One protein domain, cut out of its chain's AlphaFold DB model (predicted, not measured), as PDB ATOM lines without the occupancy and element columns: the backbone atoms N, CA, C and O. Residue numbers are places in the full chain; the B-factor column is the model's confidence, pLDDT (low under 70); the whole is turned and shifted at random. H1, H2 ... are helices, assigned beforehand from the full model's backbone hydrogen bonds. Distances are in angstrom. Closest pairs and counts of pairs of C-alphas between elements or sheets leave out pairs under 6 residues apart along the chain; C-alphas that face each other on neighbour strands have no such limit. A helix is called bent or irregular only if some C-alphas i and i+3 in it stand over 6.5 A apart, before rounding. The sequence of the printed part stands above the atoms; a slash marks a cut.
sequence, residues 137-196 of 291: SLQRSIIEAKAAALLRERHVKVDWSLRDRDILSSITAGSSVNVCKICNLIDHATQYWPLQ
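This is residues 137 to 196 of the 291 residues of an uncharacterized protein of Mytilus coruscus (UniProt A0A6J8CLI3). Two separate helices and a long irregular tail trace a loose, open horseshoe: H1 makes one arm, H2 the base, and residues 173 to 196 the other arm, looped and folding back. The printed part has 60 residues, with two named helices, H1 then H2, and no named strand, in the class all helix. It is loose, with a radius of gyration of the C-alphas of 14.2 A and spans of 37 by 25 by 21 A.

Find C-alpha 137 at (55.232, 88.486, 12.333); from there H1, residues 137 to 153, runs 24.9 A. Next find C-alpha 160 at (66.313, 79.128, -5.104), where H2, residues 160 to 172, begins its 17.6 A.

H1 and H2 are apart, with a short link of 6 residues between them. In both, every O i to N i+4 pair is within hydrogen-bond range. Residues 137 to 147, within H1, stand free.

The farthest C-alphas, Glu 153 and Gly 174, are 38.0 A apart. The printed part has no cut. Look for pLDDT under 70 at residues 174 to 178 and 194 to 196, among others.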
ATOM      1  N   SER A 137      54.463  88.039  13.500       61.94
ATOM      2  CA  SER A 137      55.232  88.486  12.333       61.94
ATOM      3  C   SER A 137      56.732  88.647  12.615       61.94
ATOM      4  O   SER A 137      57.551  88.298  11.767       61.94
ATOM      5  N   LEU A 138      57.105  89.122  13.806       76.56
ATOM      6  CA  LEU A 138      58.501  89.279  14.219       76.56
ATOM      7  C   LEU A 138      59.116  87.933  14.637       76.56
ATOM      8  O   LEU A 138      60.286  87.674  14.369       76.56
ATOM      9  N   GLN A 139      58.323  87.024  15.213       74.06
ATOM     10  CA  GLN A 139      58.788  85.664  15.502       74.06
ATOM     11  C   GLN A 139      59.173  84.922  14.212       74.06
ATOM     12  O   GLN A 139      60.206  84.252  14.161       74.06
ATOM     13  N   ARG A 140      58.381  85.096  13.147       73.00
ATOM     14  CA  ARG A 140      58.665  84.525  11.827       73.00
ATOM     15  C   ARG A 140      59.980  85.044  11.239       73.00
ATOM     16  O   ARG A 140      60.810  84.233  10.836       73.00
ATOM     17  N   SER A 141      60.206  86.358  11.248       75.38
ATOM     18  CA  SER A 141      61.434  86.936  10.681       75.38
ATOM     19  C   SER A 141      62.697  86.517  11.446       75.38
ATOM     20  O   SER A 141      63.735  86.275  10.831       75.38
ATOM     21  N   ILE A 142      62.611  86.335  12.771       82.94
ATOM     22  CA  ILE A 142      63.717  85.809  13.589       82.94
ATOM     23  C   ILE A 142      64.048  84.359  13.208       82.94
ATOM     24  O   ILE A 142      65.224  84.000  13.112       82.94
ATOM     25  N   ILE A 143      63.035  83.515  12.980       80.94
ATOM     26  CA  ILE A 143      63.237  82.118  12.563       80.94
ATOM     27  C   ILE A 143      63.874  82.060  11.170       80.94
ATOM     28  O   ILE A 143      64.836  81.320  10.969       80.94
ATOM     29  N   GLU A 144      63.384  82.869  10.229       85.75
ATOM     30  CA  GLU A 144      63.912  82.943   8.862       85.75
ATOM     31  C   GLU A 144      65.375  83.416   8.847       85.75
ATOM     32  O   GLU A 144      66.223  82.791   8.203       85.75
ATOM     33  N   ALA A 145      65.710  84.444   9.634       81.69
ATOM     34  CA  ALA A 145      67.080  84.931   9.772       81.69
ATOM     35  C   ALA A 145      68.020  83.870  10.374       81.69
ATOM     36  O   ALA A 145      69.132  83.671   9.877       81.69
ATOM     37  N   LYS A 146      67.568  83.140  11.406       88.19
ATOM     38  CA  LYS A 146      68.336  82.039  12.011       88.19
ATOM     39  C   LYS A 146      68.570  80.896  11.025       88.19
ATOM     40  O   LYS A 146      69.685  80.390  10.933       88.19
ATOM     41  N   ALA A 147      67.548  80.513  10.261       85.25
ATOM     42  CA  ALA A 147      67.675  79.477   9.241       85.25
ATOM     43  C   ALA A 147      68.678  79.883   8.147       85.25
ATOM     44  O   ALA A 147      69.547  79.090   7.785       85.25
ATOM     45  N   ALA A 148      68.617  81.131   7.671       82.38
ATOM     46  CA  ALA A 148      69.556  81.654   6.681       82.38
ATOM     47  C   ALA A 148      71.009  81.669   7.194       82.38
ATOM     48  O   ALA A 148      71.929  81.324   6.448       82.38
ATOM     49  N   ALA A 149      71.220  82.021   8.466       85.75
ATOM     50  CA  ALA A 149      72.540  81.984   9.093       85.75
ATOM     51  C   ALA A 149      73.103  80.552   9.176       85.75
ATOM     52  O   ALA A 149      74.243  80.325   8.775       85.75
ATOM     53  N   LEU A 150      72.287  79.575   9.594       88.06
ATOM     54  CA  LEU A 150      72.694  78.165   9.689       88.06
ATOM     55  C   LEU A 150      73.043  77.550   8.328       88.06
ATOM     56  O   LEU A 150      73.983  76.761   8.221       88.06
ATOM     57  N   LEU A 151      72.302  77.909   7.277       90.25
ATOM     58  CA  LEU A 151      72.607  77.463   5.916       90.25
ATOM     59  C   LEU A 151      73.961  78.004   5.441       90.25
ATOM     60  O   LEU A 151      74.721  77.274   4.802       90.25
ATOM     61  N   ARG A 152      74.285  79.255   5.798       88.56
ATOM     62  CA  ARG A 152      75.576  79.879   5.484       88.56
ATOM     63  C   ARG A 152      76.730  79.208   6.228       88.56
ATOM     64  O   ARG A 152      77.732  78.897   5.596       88.56
ATOM     65  N   GLU A 153      76.573  78.959   7.527       91.69
ATOM     66  CA  GLU A 153      77.589  78.313   8.373       91.69
ATOM     67  C   GLU A 153      77.932  76.897   7.889       91.69
ATOM     68  O   GLU A 153      79.090  76.494   7.880       91.69
ATOM     69  N   ARG A 154      76.930  76.149   7.416       89.69
ATOM     70  CA  ARG A 154      77.114  74.780   6.912       89.69
ATOM     71  C   ARG A 154      77.484  74.705   5.432       89.69
ATOM     72  O   ARG A 154      77.483  73.613   4.871       89.69
ATOM     73  N   HIS A 155      77.748  75.845   4.791       90.75
ATOM     74  CA  HIS A 155      78.026  75.938   3.357       90.75
ATOM     75  C   HIS A 155      76.963  75.252   2.471       90.75
ATOM     76  O   HIS A 155      77.261  74.766   1.378       90.75
ATOM     77  N   VAL A 156      75.701  75.231   2.917       92.50
ATOM     78  CA  VAL A 156      74.592  74.658   2.148       92.50
ATOM     79  C   VAL A 156      74.133  75.691   1.125       92.50
ATOM     80  O   VAL A 156      73.466  76.672   1.458       92.50
ATOM     81  N   LYS A 157      74.477  75.470  -0.146       88.06
ATOM     82  CA  LYS A 157      73.926  76.255  -1.257       88.06
ATOM     83  C   LYS A 157      72.483  75.828  -1.507       88.06
ATOM     84  O   LYS A 157      72.233  74.735  -2.005       88.06
ATOM     85  N   VAL A 158      71.539  76.700  -1.167       84.31
ATOM     86  CA  VAL A 158      70.143  76.557  -1.590       84.31
ATOM     87  C   VAL A 158      70.014  77.165  -2.979       84.31
ATOM     88  O   VAL A 158      70.208  78.367  -3.152       84.31
ATOM     89  N   ASP A 159      69.701  76.333  -3.966       83.44
ATOM     90  CA  ASP A 159      69.342  76.809  -5.297       83.44
ATOM     91  C   ASP A 159      67.870  77.239  -5.299       83.44
ATOM     92  O   ASP A 159      66.951  76.426  -5.425       83.44
ATOM     93  N   TRP A 160      67.650  78.539  -5.106       80.00
ATOM     94  CA  TRP A 160      66.313  79.128  -5.104       80.00
ATOM     95  C   TRP A 160      65.614  78.998  -6.458       80.00
ATOM     96  O   TRP A 160      64.393  78.888  -6.487       80.00
ATOM     97  N   SER A 161      66.362  78.897  -7.564       75.19
ATOM     98  CA  SER A 161      65.775  78.793  -8.903       75.19
ATOM     99  C   SER A 161      65.044  77.464  -9.120       75.19
ATOM    100  O   SER A 161      63.969  77.435  -9.720       75.19
ATOM    101  N   LEU A 162      65.572  76.367  -8.565       70.00
ATOM    102  CA  LEU A 162      64.909  75.063  -8.593       70.00
ATOM    103  C   LEU A 162      63.628  75.071  -7.757       70.00
ATOM    104  O   LEU A 162      62.609  74.531  -8.181       70.00
ATOM    105  N   ARG A 163      63.663  75.724  -6.594       75.31
ATOM    106  CA  ARG A 163      62.514  75.776  -5.686       75.31
ATOM    107  C   ARG A 163      61.405  76.681  -6.212       75.31
ATOM    108  O   ARG A 163      60.241  76.293  -6.152       75.31
ATOM    109  N   ASP A 164      61.763  77.823  -6.787       75.69
ATOM    110  CA  ASP A 164      60.820  78.717  -7.455       75.69
ATOM    111  C   ASP A 164      60.185  78.038  -8.668       75.69
ATOM    112  O   ASP A 164      58.982  78.177  -8.876       75.69
ATOM    113  N   ARG A 165      60.941  77.232  -9.428       74.56
ATOM    114  CA  ARG A 165      60.393  76.438 -10.536       74.56
ATOM    115  C   ARG A 165      59.387  75.396 -10.053       74.56
ATOM    116  O   ARG A 165      58.341  75.258 -10.677       74.56
ATOM    117  N   ASP A 166      59.670  74.686  -8.966       70.94
ATOM    118  CA  ASP A 166      58.756  73.672  -8.423       70.94
ATOM    119  C   ASP A 166      57.478  74.308  -7.852       70.94
ATOM    120  O   ASP A 166      56.376  73.802  -8.070       70.94
ATOM    121  N   ILE A 167      57.605  75.458  -7.179       72.88
ATOM    122  CA  ILE A 167      56.466  76.243  -6.685       72.88
ATOM    123  C   ILE A 167      55.643  76.777  -7.861       72.88
ATOM    124  O   ILE A 167      54.431  76.569  -7.909       72.88
ATOM    125  N   LEU A 168      56.291  77.415  -8.837       73.25
ATOM    126  CA  LEU A 168      55.629  77.968 -10.015       73.25
ATOM    127  C   LEU A 168      54.968  76.866 -10.842       73.25
ATOM    128  O   LEU A 168      53.835  77.041 -11.276       73.25
ATOM    129  N   SER A 169      55.622  75.716 -11.020       69.94
ATOM    130  CA  SER A 169      55.050  74.548 -11.694       69.94
ATOM    131  C   SER A 169      53.846  74.003 -10.927       69.94
ATOM    132  O   SER A 169      52.806  73.768 -11.535       69.94
ATOM    133  N   SER A 170      53.919  73.909  -9.596       66.50
ATOM    134  CA  SER A 170      52.775  73.499  -8.777       66.50
ATOM    135  C   SER A 170      51.592  74.468  -8.876       66.50
ATOM    136  O   SER A 170      50.454  74.021  -8.758       66.50
ATOM    137  N   ILE A 171      51.839  75.768  -9.070       72.38
ATOM    138  CA  ILE A 171      50.792  76.794  -9.206       72.38
ATOM    139  C   ILE A 171      50.227  76.832 -10.636       72.38
ATOM    140  O   ILE A 171      49.020  76.963 -10.820       72.38
ATOM    141  N   THR A 172      51.082  76.725 -11.656       72.00
ATOM    142  CA  THR A 172      50.716  76.965 -13.066       72.00
ATOM    143  C   THR A 172      50.300  75.710 -13.826       72.00
ATOM    144  O   THR A 172      49.537  75.818 -14.780       72.00
ATOM    145  N   ALA A 173      50.723  74.511 -13.409       76.00
ATOM    146  CA  ALA A 173      50.418  73.265 -14.121       76.00
ATOM    147  C   ALA A 173      48.967  72.772 -13.945       76.00
ATOM    148  O   ALA A 173      48.687  71.604 -14.209       76.00
ATOM    149  N   GLY A 174      48.049  73.602 -13.431       54.53
ATOM    150  CA  GLY A 174      46.668  73.196 -13.135       54.53
ATOM    151  C   GLY A 174      46.573  72.038 -12.134       54.53
ATOM    152  O   GLY A 174      45.512  71.435 -11.978       54.53
ATOM    153  N   SER A 175      47.681  71.711 -11.463       60.12
ATOM    154  CA  SER A 175      47.714  70.702 -10.419       60.12
ATOM    155  C   SER A 175      46.892  71.230  -9.258       60.12
ATOM    156  O   SER A 175      47.175  72.304  -8.731       60.12
ATOM    157  N   SER A 176      45.848  70.485  -8.886       63.09
ATOM    158  CA  SER A 176      45.049  70.775  -7.700       63.09
ATOM    159  C   SER A 176      46.001  71.040  -6.546       63.09
ATOM    160  O   SER A 176      46.814  70.173  -6.212       63.09
ATOM    161  N   VAL A 177      45.948  72.252  -6.001       62.69
ATOM    162  CA  VAL A 177      46.880  72.691  -4.971       62.69
ATOM    163  C   VAL A 177      46.854  71.658  -3.849       62.69
ATOM    164  O   VAL A 177      45.794  71.379  -3.287       62.69
ATOM    165  N   ASN A 178      47.997  71.016  -3.596       66.31
ATOM    166  CA  ASN A 178      48.092  69.916  -2.643       66.31
ATOM    167  C   ASN A 178      47.890  70.462  -1.226       66.31
ATOM    168  O   ASN A 178      48.853  70.798  -0.541       66.31
ATOM    169  N   VAL A 179      46.634  70.536  -0.790       82.75
ATOM    170  CA  VAL A 179      46.278  70.817   0.600       82.75
ATOM    171  C   VAL A 179      46.926  69.766   1.492       82.75
ATOM    172  O   VAL A 179      46.905  68.562   1.202       82.75
ATOM    173  N   CYS A 180      47.526  70.215   2.589       81.50
ATOM    174  CA  CYS A 180      48.076  69.311   3.578       81.50
ATOM    175  C   CYS A 180      46.981  68.374   4.090       81.50
ATOM    176  O   CYS A 180      45.981  68.816   4.645       81.50
ATOM    177  N   LYS A 181      47.183  67.060   3.977       80.31
ATOM    178  CA  LYS A 181      46.192  66.059   4.400       80.31
ATOM    179  C   LYS A 181      45.967  66.034   5.917       80.31
ATOM    180  O   LYS A 181      45.037  65.379   6.371       80.31
ATOM    181  N   ILE A 182      46.834  66.697   6.687       82.56
ATOM    182  CA  ILE A 182      46.779  66.737   8.152       82.56
ATOM    183  C   ILE A 182      45.960  67.938   8.639       82.56
ATOM    184  O   ILE A 182      45.109  67.771   9.506       82.56
ATOM    185  N   CYS A 183      46.179  69.134   8.083       84.69
ATOM    186  CA  CYS A 183      45.528  70.370   8.547       84.69
ATOM    187  C   CYS A 183      44.644  71.068   7.506       84.69
ATOM    188  O   CYS A 183      43.999  72.061   7.826       84.69
ATOM    189  N   ASN A 184      44.616  70.561   6.274       75.50
ATOM    190  CA  ASN A 184      43.862  71.091   5.141       75.50
ATOM    191  C   ASN A 184      44.225  72.536   4.738       75.50
ATOM    192  O   ASN A 184      43.410  73.234   4.141       75.50
ATOM    193  N   LEU A 185      45.447  72.987   5.059       77.56
ATOM    194  CA  LEU A 185      45.997  74.277   4.630       77.56
ATOM    195  C   LEU A 185      46.850  74.123   3.365       77.56
ATOM    196  O   LEU A 185      47.441  73.070   3.123       77.56
ATOM    197  N   ILE A 186      46.920  75.195   2.577       81.75
ATOM    198  CA  ILE A 186      47.656  75.262   1.304       81.75
ATOM    199  C   ILE A 186      49.136  75.657   1.507       81.75
ATOM    200  O   ILE A 186      49.964  75.445   0.626       81.75
ATOM    201  N   ASP A 187      49.499  76.163   2.689       76.62
ATOM    202  CA  ASP A 187      50.821  76.751   2.958       76.62
ATOM    203  C   ASP A 187      51.992  75.752   2.959       76.62
ATOM    204  O   ASP A 187      53.156  76.153   2.975       76.62
ATOM    205  N   HIS A 188      51.722  74.447   2.983       78.00
ATOM    206  CA  HIS A 188      52.752  73.410   2.960       78.00
ATOM    207  C   HIS A 188      52.195  72.094   2.416       78.00
ATOM    208  O   HIS A 188      51.033  71.745   2.618       78.00
ATOM    209  N   ALA A 189      53.060  71.303   1.785       76.69
ATOM    210  CA  ALA A 189      52.722  69.925   1.453       76.69
ATOM    211  C   ALA A 189      52.768  69.041   2.711       76.69
ATOM    212  O   ALA A 189      53.577  69.266   3.609       76.69
ATOM    213  N   THR A 190      51.956  67.979   2.740       76.88
ATOM    214  CA  THR A 190      51.881  67.011   3.859       76.88
ATOM    215  C   THR A 190      53.254  66.477   4.299       76.88
ATOM    216  O   THR A 190      53.479  66.240   5.480       76.88
ATOM    217  N   GLN A 191      54.192  66.319   3.360       71.12
ATOM    218  CA  GLN A 191      55.558  65.844   3.626       71.12
ATOM    219  C   GLN A 191      56.444  66.852   4.379       71.12
ATOM    220  O   GLN A 191      57.452  66.466   4.960       71.12
ATOM    221  N   TYR A 192      56.063  68.129   4.372       69.19
ATOM    222  CA  TYR A 192      56.723  69.210   5.101       69.19
ATOM    223  C   TYR A 192      55.928  69.632   6.335       69.19
ATOM    224  O   TYR A 192      56.249  70.653   6.943       69.19
ATOM    225  N   TRP A 193      54.891  68.871   6.713       74.88
ATOM    226  CA  TRP A 193      54.261  69.072   8.008       74.88
ATOM    227  C   TRP A 193      55.346  68.905   9.069       74.88
ATOM    228  O   TRP A 193      56.051  67.890   9.030       74.88
ATOM    229  N   PRO A 194      55.513  69.866   9.992       64.38
ATOM    230  CA  PRO A 194      56.440  69.726  11.097       64.38
ATOM    231  C   PRO A 194      55.904  68.634  12.027       64.38
ATOM    232  O   PRO A 194      55.331  68.890  13.081       64.38
ATOM    233  N   LEU A 195      56.108  67.376  11.639       55.00
ATOM    234  CA  LEU A 195      56.235  66.262  12.558       55.00
ATOM    235  C   LEU A 195      57.537  66.513  13.315       55.00
ATOM    236  O   LEU A 195      58.567  65.897  13.048       55.00
ATOM    237  N   GLN A 196      57.497  67.471  14.243       47.16
ATOM    238  CA  GLN A 196      58.446  67.474  15.333       47.16
ATOM    239  C   GLN A 196      58.279  66.134  16.042       47.16
ATOM    240  O   GLN A 196      57.264  65.842  16.674       47.16
TER     241      GLN A 196